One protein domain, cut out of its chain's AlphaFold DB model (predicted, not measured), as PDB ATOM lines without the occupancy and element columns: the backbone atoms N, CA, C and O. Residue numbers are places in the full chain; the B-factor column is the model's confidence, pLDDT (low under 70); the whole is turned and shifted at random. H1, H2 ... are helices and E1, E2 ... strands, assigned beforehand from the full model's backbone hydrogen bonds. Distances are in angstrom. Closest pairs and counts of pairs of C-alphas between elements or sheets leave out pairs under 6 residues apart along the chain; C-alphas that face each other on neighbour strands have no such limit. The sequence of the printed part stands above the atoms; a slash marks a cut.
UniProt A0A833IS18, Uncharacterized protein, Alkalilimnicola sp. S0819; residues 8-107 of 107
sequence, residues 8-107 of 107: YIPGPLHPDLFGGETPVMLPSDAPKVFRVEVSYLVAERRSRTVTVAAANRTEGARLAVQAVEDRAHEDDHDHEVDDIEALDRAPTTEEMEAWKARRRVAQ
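This is residues 8 to 107 of the 107 residues of an uncharacterized protein of Alkalilimnicola sp. S0819 (UniProt A0A833IS18). A strongly twisted sheet of three strands, E4, E3 and E5, curls round the helix H1 to make one body, and a separate two-stranded hairpin, E1 and E2, makes the other end of an elongated whole. The second helix, H2, bridges the two, touching E4 with one part and E1 with another. The printed part has 100 residues with two named helices and five named strands, in the order E1 E2 E3 E4 H1 E5 H2; both sheets are antiparallel, the larger in the order E4, E3, E5, and the class is mixed, helices and strands. The whole is loose, with a radius of gyration of the C-alphas of 16.5 A and spans of 57 by 33 by 20 A.

E1, residues 8 to 15, and E2, residues 21 to 28, form a hairpin, antiparallel at 150 degrees, with N 9 and O 26 2.9 A apart, within hydrogen-bond range. E3, residues 32 to 40, is apart from E2 but forms a hairpin with E4, residues 48 to 54, antiparallel at 148 degrees; N 34 and O 52 are within hydrogen-bond range at 2.8 A. H1, residues 57 to 69, is on the sheet that E3 and E4 form with E5, residues 79 to 87, and the sheet curls round it. The closest C-alphas of E4 and H1 are those of Ala 54 and Gly 60, 5.1 A apart. E3 and E5 are antiparallel at 156 degrees, with N 35 and O 85 2.8 A apart, within hydrogen-bond range. E4, H1 and E5 make a split strand-helix-strand unit, two strands running the same way with E3 between them, and its crossover is right-handed. H2, residues 93 to 105, is on this sheet over E4, across the strands at 67 degrees on the local plane; its closest C-alphas to E4 are those of Glu 95 and Ala 53, 5.8 A apart. H2 on one face of the sheet and H1 on the other make three layers. H2 also touches E1, closest at the C-alphas of Arg 104 and Pro 10, 6.6 A apart, while H1 and H2 are apart. In H1 every O i to N i+4 pair is within hydrogen-bond range; in H2, 8 of 9 are.

E1 begins at C-alpha 8 (23.178, -33.070, -84.268) and bends by 67 degrees at residue 12. E2 measures 21.2 A, E3 24.9 A, E4 17.9 A and H1 18.3 A. E5, 22.3 A long, bends by 58 degrees at residue 82. H2, 18.8 A, ends at C-alpha 105 (34.445, -41.175, -91.652).

The C-alphas farthest apart are those of Leu 17 and Ala 43, 57.6 A. The printed part has no cut and no long link. Mean pLDDT of the printed part is 80.8; residues 42 to 45, 72 to 77 and 104 to 107 are under 70.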
ATOM      1  N   TYR A   8      22.333 -33.733 -83.285       78.44
ATOM      2  CA  TYR A   8      23.178 -33.070 -84.268       78.44
ATOM      3  C   TYR A   8      24.322 -33.986 -84.700       78.44
ATOM      4  O   TYR A   8      25.068 -34.501 -83.863       78.44
ATOM      5  N   ILE A   9      24.474 -34.173 -86.010       75.69
ATOM      6  CA  ILE A   9      25.567 -34.933 -86.621       75.69
ATOM      7  C   ILE A   9      26.526 -33.981 -87.350       75.69
ATOM      8  O   ILE A   9      26.074 -32.967 -87.880       75.69
ATOM      9  N   PRO A  10      27.831 -34.285 -87.419       78.06
ATOM     10  CA  PRO A  10      28.749 -33.528 -88.260       78.06
ATOM     11  C   PRO A  10      28.355 -33.699 -89.731       78.06
ATOM     12  O   PRO A  10      28.225 -34.827 -90.201       78.06
ATOM     13  N   GLY A  11      28.154 -32.597 -90.436       74.06
ATOM     14  CA  GLY A  11      27.987 -32.503 -91.881       74.06
ATOM     15  C   GLY A  11      29.182 -31.790 -92.523       74.06
ATOM     16  O   GLY A  11      30.186 -31.577 -91.839       74.06
ATOM     17  N   PRO A  12      29.068 -31.392 -93.805       80.38
ATOM     18  CA  PRO A  12      30.190 -30.923 -94.612       80.38
ATOM     19  C   PRO A  12      31.050 -29.864 -93.925       80.38
ATOM     20  O   PRO A  12      30.546 -29.010 -93.185       80.38
ATOM     21  N   LEU A  13      32.349 -29.908 -94.218       83.00
ATOM     22  CA  LEU A  13      33.298 -28.901 -93.770       83.00
ATOM     23  C   LEU A  13      32.941 -27.540 -94.369       83.00
ATOM     24  O   LEU A  13      32.744 -27.401 -95.577       83.00
ATOM     25  N   HIS A  14      32.847 -26.537 -93.503       79.06
ATOM     26  CA  HIS A  14      32.667 -25.147 -93.889       79.06
ATOM     27  C   HIS A  14      33.908 -24.351 -93.469       79.06
ATOM     28  O   HIS A  14      34.407 -24.559 -92.357       79.06
ATOM     29  N   PRO A  15      34.402 -23.428 -94.317       82.75
ATOM     30  CA  PRO A  15      35.508 -22.555 -93.948       82.75
ATOM     31  C   PRO A  15      35.134 -21.737 -92.710       82.75
ATOM     32  O   PRO A  15      34.077 -21.100 -92.661       82.75
ATOM     33  N   ASP A  16      35.975 -21.789 -91.686       79.62
ATOM     34  CA  ASP A  16      35.774 -21.037 -90.455       79.62
ATOM     35  C   ASP A  16      36.401 -19.632 -90.534       79.62
ATOM     36  O   ASP A  16      37.141 -19.282 -91.456       79.62
ATOM     37  N   LEU A  17      36.075 -18.789 -89.548       77.94
ATOM     38  CA  LEU A  17      36.551 -17.402 -89.477       77.94
ATOM     39  C   LEU A  17      38.055 -17.275 -89.170       77.94
ATOM     40  O   LEU A  17      38.593 -16.170 -89.218       77.94
ATOM     41  N   PHE A  18      38.729 -18.379 -88.850       82.19
ATOM     42  CA  PHE A  18      40.141 -18.449 -88.482       82.19
ATOM     43  C   PHE A  18      40.994 -19.154 -89.551       82.19
ATOM     44  O   PHE A  18      42.181 -19.389 -89.326       82.19
ATOM     45  N   GLY A  19      40.420 -19.447 -90.724       74.69
ATOM     46  CA  GLY A  19      41.113 -20.099 -91.836       74.69
ATOM     47  C   GLY A  19      41.255 -21.618 -91.691       74.69
ATOM     48  O   GLY A  19      42.012 -22.221 -92.448       74.69
ATOM     49  N   GLY A  20      40.559 -22.225 -90.730       79.56
ATOM     50  CA  GLY A  20      40.368 -23.666 -90.616       79.56
ATOM     51  C   GLY A  20      39.068 -24.137 -91.273       79.56
ATOM     52  O   GLY A  20      38.321 -23.368 -91.881       79.56
ATOM     53  N   GLU A  21      38.795 -25.430 -91.145       82.19
ATOM     54  CA  GLU A  21      37.571 -26.069 -91.620       82.19
ATOM     55  C   GLU A  21      36.833 -26.680 -90.426       82.19
ATOM     56  O   GLU A  21      37.386 -27.503 -89.695       82.19
ATOM     57  N   THR A  22      35.578 -26.278 -90.214       79.25
ATOM     58  CA  THR A  22      34.731 -26.814 -89.138       79.25
ATOM     59  C   THR A  22      33.496 -27.494 -89.740       79.25
ATOM     60  O   THR A  22      32.848 -26.905 -90.606       79.25
ATOM     61  N   PRO A  23      33.129 -28.715 -89.303       79.12
ATOM     62  CA  PRO A  23      31.946 -29.399 -89.817       79.12
ATOM     63  C   PRO A  23      30.655 -28.700 -89.383       79.12
ATOM     64  O   PRO A  23      30.466 -28.375 -88.206       79.12
ATOM     65  N   VAL A  24      29.729 -28.508 -90.324       81.31
ATOM     66  CA  VAL A  24      28.395 -27.966 -90.035       81.31
ATOM     67  C   VAL A  24      27.576 -29.011 -89.287       81.31
ATOM     68  O   VAL A  24      27.347 -30.101 -89.794       81.31
ATOM     69  N   MET A  25      27.089 -28.688 -88.092       82.44
ATOM     70  CA  MET A  25      26.254 -29.608 -87.316       82.44
ATOM     71  C   MET A  25      24.826 -29.651 -87.890       82.44
ATOM     72  O   MET A  25      24.081 -28.681 -87.772       82.44
ATOM     73  N   LEU A  26      24.436 -30.769 -88.506       78.12
ATOM     74  CA  LEU A  26      23.117 -30.968 -89.117       78.12
ATOM     75  C   LEU A  26      22.158 -31.675 -88.149       78.12
ATOM     76  O   LEU A  26      22.566 -32.649 -87.509       78.12
ATOM     77  N   PRO A  27      20.886 -31.249 -88.045       77.75
ATOM     78  CA  PRO A  27      19.888 -31.981 -87.280       77.75
ATOM     79  C   PRO A  27      19.574 -33.321 -87.959       77.75
ATOM     80  O   PRO A  27      19.397 -33.401 -89.172       77.75
ATOM     81  N   SER A  28      19.484 -34.374 -87.160       78.00
ATOM     82  CA  SER A  28      19.117 -35.727 -87.559       78.00
ATOM     83  C   SER A  28      18.134 -36.294 -86.545       78.00
ATOM     84  O   SER A  28      18.213 -36.010 -85.345       78.00
ATOM     85  N   ASP A  29      17.237 -37.148 -87.027       79.69
ATOM     86  CA  ASP A  29      16.423 -37.970 -86.145       79.69
ATOM     87  C   ASP A  29      17.317 -38.880 -85.298       79.69
ATOM     88  O   ASP A  29      18.397 -39.306 -85.734       79.69
ATOM     89  N   ALA A  30      16.858 -39.169 -84.080       79.38
ATOM     90  CA  ALA A  30      17.536 -40.105 -83.201       79.38
ATOM     91  C   ALA A  30      17.560 -41.507 -83.837       79.38
ATOM     92  O   ALA A  30      16.519 -41.975 -84.315       79.38
ATOM     93  N   PRO A  31      18.715 -42.199 -83.845       85.44
ATOM     94  CA  PRO A  31      18.786 -43.536 -84.400       85.44
ATOM     95  C   PRO A  31      17.966 -44.504 -83.548       85.44
ATOM     96  O   PRO A  31      17.892 -44.391 -82.322       85.44
ATOM     97  N   LYS A  32      17.375 -45.489 -84.217       88.62
ATOM     98  CA  LYS A  32      16.759 -46.653 -83.584       88.62
ATOM     99  C   LYS A  32      17.749 -47.803 -83.593       88.62
ATOM    100  O   LYS A  32      18.672 -47.842 -84.407       88.62
ATOM    101  N   VAL A  33      17.546 -48.749 -82.689       92.56
ATOM    102  CA  VAL A  33      18.358 -49.958 -82.653       92.56
ATOM    103  C   VAL A  33      17.678 -51.039 -83.470       92.56
ATOM    104  O   VAL A  33      16.493 -51.310 -83.288       92.56
ATOM    105  N   PHE A  34      18.437 -51.660 -84.361       91.00
ATOM    106  CA  PHE A  34      18.000 -52.775 -85.177       91.00
ATOM    107  C   PHE A  34      18.819 -54.012 -84.837       91.00
ATOM    108  O   PHE A  34      20.045 -53.952 -84.733       91.00
ATOM    109  N   ARG A  35      18.128 -55.133 -84.671       93.12
ATOM    110  CA  ARG A  35      18.707 -56.467 -84.634       93.12
ATOM    111  C   ARG A  35      18.568 -57.056 -86.029       93.12
ATOM    112  O   ARG A  35      17.456 -57.159 -86.533       93.12
ATOM    113  N   VAL A  36      19.691 -57.389 -86.645       92.31
ATOM    114  CA  VAL A  36      19.753 -57.888 -88.017       92.31
ATOM    115  C   VAL A  36      20.391 -59.263 -88.001       92.31
ATOM    116  O   VAL A  36      21.459 -59.436 -87.415       92.31
ATOM    117  N   GLU A  37      19.737 -60.240 -88.612       91.06
ATOM    118  CA  GLU A  37      20.322 -61.552 -88.868       91.06
ATOM    119  C   GLU A  37      20.933 -61.556 -90.267       91.06
ATOM    120  O   GLU A  37      20.281 -61.180 -91.239       91.06
ATOM    121  N   VAL A  38      22.212 -61.913 -90.345       87.56
ATOM    122  CA  VAL A  38      22.979 -61.968 -91.587       87.56
ATOM    123  C   VAL A  38      23.490 -63.391 -91.763       87.56
ATOM    124  O   VAL A  38      24.218 -63.898 -90.900       87.56
ATOM    125  N   SER A  39      23.118 -64.037 -92.858       85.25
ATOM    126  CA  SER A  39      23.624 -65.343 -93.261       85.25
ATOM    127  C   SER A  39      24.835 -65.204 -94.177       85.25
ATOM    128  O   SER A  39      24.998 -64.228 -94.911       85.25
ATOM    129  N   TYR A  40      25.712 -66.204 -94.106       80.75
ATOM    130  CA  TYR A  40      26.789 -66.399 -95.067       80.75
ATOM    131  C   TYR A  40      26.273 -67.360 -96.133       80.75
ATOM    132  O   TYR A  40      25.816 -68.454 -95.802       80.75
ATOM    133  N   LEU A  41      26.360 -66.984 -97.405       72.50
ATOM    134  CA  LEU A  41      25.876 -67.812 -98.514       72.50
ATOM    135  C   LEU A  41      26.826 -68.984 -98.841       72.50
ATOM    136  O   LEU A  41      26.506 -69.837 -99.668       72.50
ATOM    137  N   VAL A  42      27.974 -69.077 -98.158       66.62
ATOM    138  CA  VAL A  42      28.924 -70.194 -98.262       66.62
ATOM    139  C   VAL A  42      28.588 -71.322 -97.275       66.62
ATOM    140  O   VAL A  42      28.319 -71.100 -96.094       66.62
ATOM    141  N   ALA A  43      28.655 -72.558 -97.781       54.47
ATOM    142  CA  ALA A  43      27.945 -73.763 -97.331       54.47
ATOM    143  C   ALA A  43      28.135 -74.265 -95.877       54.47
ATOM    144  O   ALA A  43      27.509 -75.257 -95.509       54.47
ATOM    145  N   GLU A  44      28.955 -73.632 -95.034       57.03
ATOM    146  CA  GLU A  44      29.285 -74.164 -93.697       57.03
ATOM    147  C   GLU A  44      29.148 -73.166 -92.536       57.03
ATOM    148  O   GLU A  44      29.350 -73.544 -91.376       57.03
ATOM    149  N   ARG A  45      28.777 -71.902 -92.786       59.56
ATOM    150  CA  ARG A  45      28.749 -70.874 -91.732       59.56
ATOM    151  C   ARG A  45      27.334 -70.513 -91.287       59.56
ATOM    152  O   ARG A  45      26.449 -70.212 -92.074       59.56
ATOM    153  N   ARG A  46      27.139 -70.563 -89.966       70.31
ATOM    154  CA  ARG A  46      25.884 -70.206 -89.291       70.31
ATOM    155  C   ARG A  46      25.603 -68.712 -89.440       70.31
ATOM    156  O   ARG A  46      26.544 -67.916 -89.422       70.31
ATOM    157  N   SER A  47      24.321 -68.361 -89.503       79.44
ATOM    158  CA  SER A  47      23.856 -66.978 -89.433       79.44
ATOM    159  C   SER A  47      24.410 -66.266 -88.197       79.44
ATOM    160  O   SER A  47      24.706 -66.870 -87.156       79.44
ATOM    161  N   ARG A  48      24.599 -64.955 -88.324       84.75
ATOM    162  CA  ARG A  48      25.026 -64.083 -87.237       84.75
ATOM    163  C   ARG A  48      24.009 -62.992 -87.009       84.75
ATOM    164  O   ARG A  48      23.642 -62.251 -87.911       84.75
ATOM    165  N   THR A  49      23.640 -62.831 -85.750       89.62
ATOM    166  CA  THR A  49      22.836 -61.700 -85.312       89.62
ATOM    167  C   THR A  49      23.744 -60.532 -84.937       89.62
ATOM    168  O   THR A  49      24.597 -60.651 -84.054       89.62
ATOM    169  N   VAL A  50      23.535 -59.384 -85.570       90.00
ATOM    170  CA  VAL A  50      24.243 -58.132 -85.299       90.00
ATOM    171  C   VAL A  50      23.244 -57.089 -84.815       90.00
ATOM    172  O   VAL A  50      22.151 -56.951 -85.353       90.00
ATOM    173  N   THR A  51      23.610 -56.346 -83.771       92.38
ATOM    174  CA  THR A  51      22.818 -55.208 -83.289       92.38
ATOM    175  C   THR A  51      23.480 -53.912 -83.736       92.38
ATOM    176  O   THR A  51      24.666 -53.706 -83.477       92.38
ATOM    177  N   VAL A  52      22.732 -53.050 -84.423       90.94
ATOM    178  CA  VAL A  52      23.233 -51.786 -84.977       90.94
ATOM    179  C   VAL A  52      22.269 -50.638 -84.696       90.94
ATOM    180  O   VAL A  52      21.054 -50.785 -84.799       90.94
ATOM    181  N   ALA A  53      22.810 -49.467 -84.365       91.12
ATOM    182  CA  ALA A  53      22.044 -48.226 -84.361       91.12
ATOM    183  C   ALA A  53      22.017 -47.634 -85.778       91.12
ATOM    184  O   ALA A  53      23.069 -47.467 -86.398       91.12
ATOM    185  N   ALA A  54      20.825 -47.320 -86.285       88.81
ATOM    186  CA  ALA A  54      20.620 -46.744 -87.613       88.81
ATOM    187  C   ALA A  54      19.402 -45.807 -87.636       88.81
ATOM    188  O   ALA A  54      18.511 -45.902 -86.791       88.81
ATOM    189  N   ALA A  55      19.326 -44.900 -88.610       87.19
ATOM    190  CA  ALA A  55      18.166 -44.025 -88.779       87.19
ATOM    191  C   ALA A  55      16.949 -44.784 -89.336       87.19
ATOM    192  O   ALA A  55      15.806 -44.437 -89.051       87.19
ATOM    193  N   ASN A  56      17.178 -45.835 -90.127       86.75
ATOM    194  CA  ASN A  56      16.122 -46.648 -90.726       86.75
ATOM    195  C   ASN A  56      16.583 -48.092 -90.990       86.75
ATOM    196  O   ASN A  56      17.759 -48.424 -90.836       86.75
ATOM    197  N   ARG A  57      15.641 -48.948 -91.412       88.50
ATOM    198  CA  ARG A  57      15.896 -50.367 -91.706       88.50
ATOM    199  C   ARG A  57      16.932 -50.568 -92.816       88.50
ATOM    200  O   ARG A  57      17.780 -51.438 -92.689       88.50
ATOM    201  N   THR A  58      16.897 -49.760 -93.873       88.69
ATOM    202  CA  THR A  58      17.840 -49.862 -94.999       88.69
ATOM    203  C   THR A  58      19.276 -49.576 -94.562       88.69
ATOM    204  O   THR A  58      20.187 -50.332 -94.886       88.69
ATOM    205  N   GLU A  59      19.483 -48.514 -93.780       86.31
ATOM    206  CA  GLU A  59      20.784 -48.199 -93.187       86.31
ATOM    207  C   GLU A  59      21.206 -49.296 -92.197       86.31
ATOM    208  O   GLU A  59      22.361 -49.710 -92.218       86.31
ATOM    209  N   GLY A  60      20.273 -49.826 -91.397       86.94
ATOM    210  CA  GLY A  60      20.524 -50.936 -90.474       86.94
ATOM    211  C   GLY A  60      21.020 -52.203 -91.175       86.94
ATOM    212  O   GLY A  60      22.042 -52.752 -90.777       86.94
ATOM    213  N   ALA A  61      20.362 -52.621 -92.258       88.69
ATOM    214  CA  ALA A  61      20.782 -53.767 -93.062       88.69
ATOM    215  C   ALA A  61      22.196 -53.571 -93.632       88.69
ATOM    216  O   ALA A  61      23.064 -54.421 -93.449       88.69
ATOM    217  N   ARG A  62      22.465 -52.404 -94.237       88.62
ATOM    218  CA  ARG A  62      23.790 -52.083 -94.789       88.62
ATOM    219  C   ARG A  62      24.885 -52.115 -93.720       88.62
ATOM    220  O   ARG A  62      25.953 -52.667 -93.948       88.62
ATOM    221  N   LEU A  63      24.621 -51.517 -92.556       89.00
ATOM    222  CA  LEU A  63      25.571 -51.479 -91.443       89.00
ATOM    223  C   LEU A  63      25.813 -52.860 -90.833       89.00
ATOM    224  O   LEU A  63      26.920 -53.128 -90.371       89.00
ATOM    225  N   ALA A  64      24.794 -53.718 -90.810       88.44
ATOM    226  CA  ALA A  64      24.931 -55.084 -90.333       88.44
ATOM    227  C   ALA A  64      25.814 -55.916 -91.266       88.44
ATOM    228  O   ALA A  64      26.736 -56.556 -90.773       88.44
ATOM    229  N   VAL A  65      25.597 -55.842 -92.585       88.12
ATOM    230  CA  VAL A  65      26.452 -56.513 -93.580       88.12
ATOM    231  C   VAL A  65      27.896 -56.034 -93.455       88.12
ATOM    232  O   VAL A  65      28.781 -56.854 -93.249       88.12
ATOM    233  N   GLN A  66      28.127 -54.717 -93.423       86.06
ATOM    234  CA  GLN A  66      29.473 -54.161 -93.247       86.06
ATOM    235  C   GLN A  66      30.146 -54.658 -91.954       86.06
ATOM    236  O   GLN A  66      31.314 -55.023 -91.951       86.06
ATOM    237  N   ALA A  67      29.409 -54.719 -90.839       85.00
ATOM    238  CA  ALA A  67      29.948 -55.214 -89.571       85.00
ATOM    239  C   ALA A  67      30.259 -56.722 -89.584       85.00
ATOM    240  O   ALA A  67      31.050 -57.194 -88.759       85.00
ATOM    241  N   VAL A  68      29.598 -57.482 -90.459       84.25
ATOM    242  CA  VAL A  68      29.906 -58.889 -90.708       84.25
ATOM    243  C   VAL A  68      31.137 -59.002 -91.598       84.25
ATOM    244  O   VAL A  68      32.044 -59.727 -91.205       84.25
ATOM    245  N   GLU A  69      31.216 -58.241 -92.691       82.50
ATOM    246  CA  GLU A  69      32.366 -58.176 -93.607       82.50
ATOM    247  C   GLU A  69      33.658 -57.778 -92.883       82.50
ATOM    248  O   GLU A  69      34.656 -58.481 -92.992       82.50
ATOM    249  N   ASP A  70      33.625 -56.736 -92.040       77.69
ATOM    250  CA  ASP A  70      34.772 -56.280 -91.234       77.69
ATOM    251  C   ASP A  70      35.336 -57.382 -90.308       77.69
ATOM    252  O   ASP A  70      36.462 -57.291 -89.813       77.69
ATOM    253  N   ARG A  71      34.530 -58.408 -90.008       72.44
ATOM    254  CA  ARG A  71      34.879 -59.537 -89.132       72.44
ATOM    255  C   ARG A  71      35.018 -60.861 -89.873       72.44
ATOM    256  O   ARG A  71      35.385 -61.852 -89.235       72.44
ATOM    257  N   ALA A  72      34.634 -60.913 -91.141       69.00
ATOM    258  CA  ALA A  72      34.690 -62.113 -91.945       69.00
ATOM    259  C   ALA A  72      36.104 -62.268 -92.521       69.00
ATOM    260  O   ALA A  72      36.841 -61.293 -92.673       69.00
ATOM    261  N   HIS A  73      36.525 -63.508 -92.763       63.28
ATOM    262  CA  HIS A  73      37.782 -63.743 -93.473       63.28
ATOM    263  C   HIS A  73      37.559 -63.520 -94.970       63.28
ATOM    264  O   HIS A  73      36.421 -63.603 -95.419       63.28
ATOM    265  N   GLU A  74      38.635 -63.268 -95.726       58.72
ATOM    266  CA  GLU A  74      38.548 -62.960 -97.160       58.72
ATOM    267  C   GLU A  74      37.641 -63.943 -97.914       58.72
ATOM    268  O   GLU A  74      36.845 -63.476 -98.700       58.72
ATOM    269  N   ASP A  75      37.629 -65.241 -97.592       59.41
ATOM    270  CA  ASP A  75      36.827 -66.259 -98.297       59.41
ATOM    271  C   ASP A  75      35.291 -66.209 -98.070       59.41
ATOM    272  O   ASP A  75      34.546 -66.961 -98.704       59.41
ATOM    273  N   ASP A  76      34.784 -65.356 -97.176       62.62
ATOM    274  CA  ASP A  76      33.346 -65.167 -96.923       62.62
ATOM    275  C   ASP A  76      32.781 -64.065 -97.827       62.62
ATOM    276  O   ASP A  76      32.519 -62.948 -97.387       62.62
ATOM    277  N   HIS A  77      32.650 -64.351 -99.121       64.75
ATOM    278  CA  HIS A  77      32.370 -63.297-100.102       64.75
ATOM    279  C   HIS A  77      30.893 -62.914-100.250       64.75
ATOM    280  O   HIS A  77      30.606 -61.806-100.701       64.75
ATOM    281  N   ASP A  78      29.964 -63.782 -99.849       77.44
ATOM    282  CA  ASP A  78      28.538 -63.588-100.105       77.44
ATOM    283  C   ASP A  78      27.733 -63.590 -98.793       77.44
ATOM    284  O   ASP A  78      27.744 -64.566 -98.034       77.44
ATOM    285  N   HIS A  79      27.015 -62.490 -98.539       79.44
ATOM    286  CA  HIS A  79      26.206 -62.260 -97.339       79.44
ATOM    287  C   HIS A  79      24.763 -61.911 -97.713       79.44
ATOM    288  O   HIS A  79      24.530 -61.113 -98.623       79.44
ATOM    289  N   GLU A  80      23.796 -62.441 -96.970       85.00
ATOM    290  CA  GLU A  80      22.377 -62.112 -97.121       85.00
ATOM    291  C   GLU A  80      21.788 -61.666 -95.778       85.00
ATOM    292  O   GLU A  80      22.216 -62.107 -94.716       85.00
ATOM    293  N   VAL A  81      20.834 -60.734 -95.810       86.94
ATOM    294  CA  VAL A  81      20.097 -60.305 -94.616       86.94
ATOM    295  C   VAL A  81      18.819 -61.126 -94.530       86.94
ATOM    296  O   VAL A  81      17.907 -60.915 -95.329       86.94
ATOM    297  N   ASP A  82      18.747 -62.014 -93.543       87.19
ATOM    298  CA  ASP A  82      17.606 -62.913 -93.352       87.19
ATOM    299  C   ASP A  82      16.441 -62.203 -92.648       87.19
ATOM    300  O   ASP A  82      15.278 -62.369 -93.018       87.19
ATOM    301  N   ASP A  83      16.752 -61.391 -91.630       90.19
ATOM    302  CA  ASP A  83      15.751 -60.684 -90.829       90.19
ATOM    303  C   ASP A  83      16.260 -59.338 -90.296       90.19
ATOM    304  O   ASP A  83      17.453 -59.137 -90.051       90.19
ATOM    305  N   ILE A  84      15.328 -58.405 -90.091       92.62
ATOM    306  CA  ILE A  84      15.583 -57.105 -89.475       92.62
ATOM    307  C   ILE A  84      14.444 -56.680 -88.547       92.62
ATOM    308  O   ILE A  84      13.358 -56.261 -88.957       92.62
ATOM    309  N   GLU A  85      14.756 -56.653 -87.259       93.44
ATOM    310  CA  GLU A  85      13.840 -56.256 -86.203       93.44
ATOM    311  C   GLU A  85      14.269 -54.923 -85.587       93.44
ATOM    312  O   GLU A  85      15.423 -54.729 -85.214       93.44
ATOM    313  N   ALA A  86      13.328 -53.988 -85.445       90.19
ATOM    314  CA  ALA A  86      13.560 -52.784 -84.653       90.19
ATOM    315  C   ALA A  86      13.346 -53.118 -83.174       90.19
ATOM    316  O   ALA A  86      12.256 -53.542 -82.798       90.19
ATOM    317  N   LEU A  87      14.359 -52.903 -82.340       90.62
ATOM    318  CA  LEU A  87      14.234 -53.091 -80.901       90.62
ATOM    319  C   LEU A  87      13.523 -51.885 -80.283       90.62
ATOM    320  O   LEU A  87      13.890 -50.738 -80.548       90.62
ATOM    321  N   ASP A  88      12.546 -52.145 -79.414       89.12
ATOM    322  CA  ASP A  88      11.814 -51.109 -78.674       89.12
ATOM    323  C   ASP A  88      12.618 -50.621 -77.458       89.12
ATOM    324  O   ASP A  88      12.242 -50.774 -76.296       89.12
ATOM    325  N   ARG A  89      13.816 -50.101 -77.733       88.69
ATOM    326  CA  ARG A  89      14.694 -49.477 -76.742       88.69
ATOM    327  C   ARG A  89      15.498 -48.347 -77.362       88.69
ATOM    328  O   ARG A  89      15.789 -48.344 -78.558       88.69
ATOM    329  N   ALA A  90      15.925 -47.417 -76.515       85.25
ATOM    330  CA  ALA A  90      16.910 -46.423 -76.911       85.25
ATOM    331  C   ALA A  90      18.281 -47.087 -77.188       85.25
ATOM    332  O   ALA A  90      18.607 -48.116 -76.574       85.25
ATOM    333  N   PRO A  91      19.098 -46.507 -78.085       86.56
ATOM    334  CA  PRO A  91      20.494 -46.897 -78.241       86.56
ATOM    335  C   PRO A  91      21.269 -46.702 -76.941       86.56
ATOM    336  O   PRO A  91      21.051 -45.730 -76.214       86.56
ATOM    337  N   THR A  92      22.202 -47.606 -76.662       88.94
ATOM    338  CA  THR A  92      23.188 -47.399 -75.598       88.94
ATOM    339  C   THR A  92      24.167 -46.291 -75.995       88.94
ATOM    340  O   THR A  92      24.283 -45.926 -77.168       88.94
ATOM    341  N   THR A  93      24.917 -45.762 -75.026       85.94
ATOM    342  CA  THR A  93      25.973 -44.773 -75.296       85.94
ATOM    343  C   THR A  93      26.991 -45.294 -76.313       85.94
ATOM    344  O   THR A  93      27.381 -44.561 -77.214       85.94
ATOM    345  N   GLU A  94      27.381 -46.566 -76.217       86.50
ATOM    346  CA  GLU A  94      28.327 -47.196 -77.146       86.50
ATOM    347  C   GLU A  94      27.760 -47.294 -78.569       86.50
ATOM    348  O   GLU A  94      28.427 -46.918 -79.532       86.50
ATOM    349  N   GLU A  95      26.504 -47.724 -78.715       86.75
ATOM    350  CA  GLU A  95      25.825 -47.806 -80.015       86.75
ATOM    351  C   GLU A  95      25.664 -46.420 -80.659       86.75
ATOM    352  O   GLU A  95      25.836 -46.264 -81.870       86.75
ATOM    353  N   MET A  96      25.381 -45.403 -79.841       85.81
ATOM    354  CA  MET A  96      25.280 -44.011 -80.272       85.81
ATOM    355  C   MET A  96      26.629 -43.464 -80.757       85.81
ATOM    356  O   MET A  96      26.695 -42.837 -81.815       85.81
ATOM    357  N   GLU A  97      27.712 -43.706 -80.016       85.38
ATOM    358  CA  GLU A  97      29.055 -43.279 -80.420       85.38
ATOM    359  C   GLU A  97      29.528 -44.020 -81.678       85.38
ATOM    360  O   GLU A  97      30.054 -43.389 -82.596       85.38
ATOM    361  N   ALA A  98      29.246 -45.321 -81.801       84.06
ATOM    362  CA  ALA A  98      29.529 -46.084 -83.015       84.06
ATOM    363  C   ALA A  98      28.752 -45.552 -84.234       84.06
ATOM    364  O   ALA A  98      29.288 -45.498 -85.343       84.06
ATOM    365  N   TRP A  99      27.495 -45.135 -84.056       83.94
ATOM    366  CA  TRP A  99      26.706 -44.506 -85.119       83.94
ATOM    367  C   TRP A  99      27.283 -43.146 -85.543       83.94
ATOM    368  O   TRP A  99      27.459 -42.896 -86.738       83.94
ATOM    369  N   LYS A 100      27.671 -42.293 -84.584       83.12
ATOM    370  CA  LYS A 100      28.328 -41.002 -84.868       83.12
ATOM    371  C   LYS A 100      29.682 -41.174 -85.559       83.12
ATOM    372  O   LYS A 100      29.979 -40.438 -86.498       83.12
ATOM    373  N   ALA A 101      30.498 -42.132 -85.117       82.06
ATOM    374  CA  ALA A 101      31.830 -42.377 -85.664       82.06
ATOM    375  C   ALA A 101      31.777 -42.737 -87.156       82.06
ATOM    376  O   ALA A 101      32.501 -42.146 -87.955       82.06
ATOM    377  N   ARG A 102      30.853 -43.617 -87.564       75.94
ATOM    378  CA  ARG A 102      30.673 -43.993 -88.979       75.94
ATOM    379  C   ARG A 102      30.315 -42.803 -89.874       75.94
ATOM    380  O   ARG A 102      30.736 -42.747 -91.023       75.94
ATOM    381  N   ARG A 103      29.582 -41.823 -89.340       74.38
ATOM    382  CA  ARG A 103      29.204 -40.594 -90.059       74.38
ATOM    383  C   ARG A 103      30.299 -39.525 -90.091       74.38
ATOM    384  O   ARG A 103      30.235 -38.629 -90.924       74.38
ATOM    385  N   ARG A 104      31.308 -39.618 -89.219       66.00
ATOM    386  CA  ARG A 104      32.522 -38.788 -89.306       66.00
ATOM    387  C   ARG A 104      33.483 -39.265 -90.394       66.00
ATOM    388  O   ARG A 104      34.174 -38.437 -90.960       66.00
ATOM    389  N   VAL A 105      33.532 -40.572 -90.660       58.22
ATOM    390  CA  VAL A 105      34.445 -41.175 -91.652       58.22
ATOM    391  C   VAL A 105      33.901 -41.080 -93.083       58.22
ATOM    392  O   VAL A 105      34.673 -41.069 -94.030       58.22
ATOM    393  N   ALA A 106      32.580 -40.994 -93.259       52.47
ATOM    394  CA  ALA A 106      31.936 -40.912 -94.574       52.47
ATOM    395  C   ALA A 106      31.947 -39.497 -95.208       52.47
ATOM    396  O   ALA A 106      31.105 -39.228 -96.067       52.47
ATOM    397  N   GLN A 107      32.836 -38.601 -94.757       44.03
ATOM    398  CA  GLN A 107      32.962 -37.210 -95.218       44.03
ATOM    399  C   GLN A 107      34.284 -36.970 -95.931       44.03
ATOM    400  O   GLN A 107      35.311 -37.475 -95.427       44.03
TER     401      GLN A 107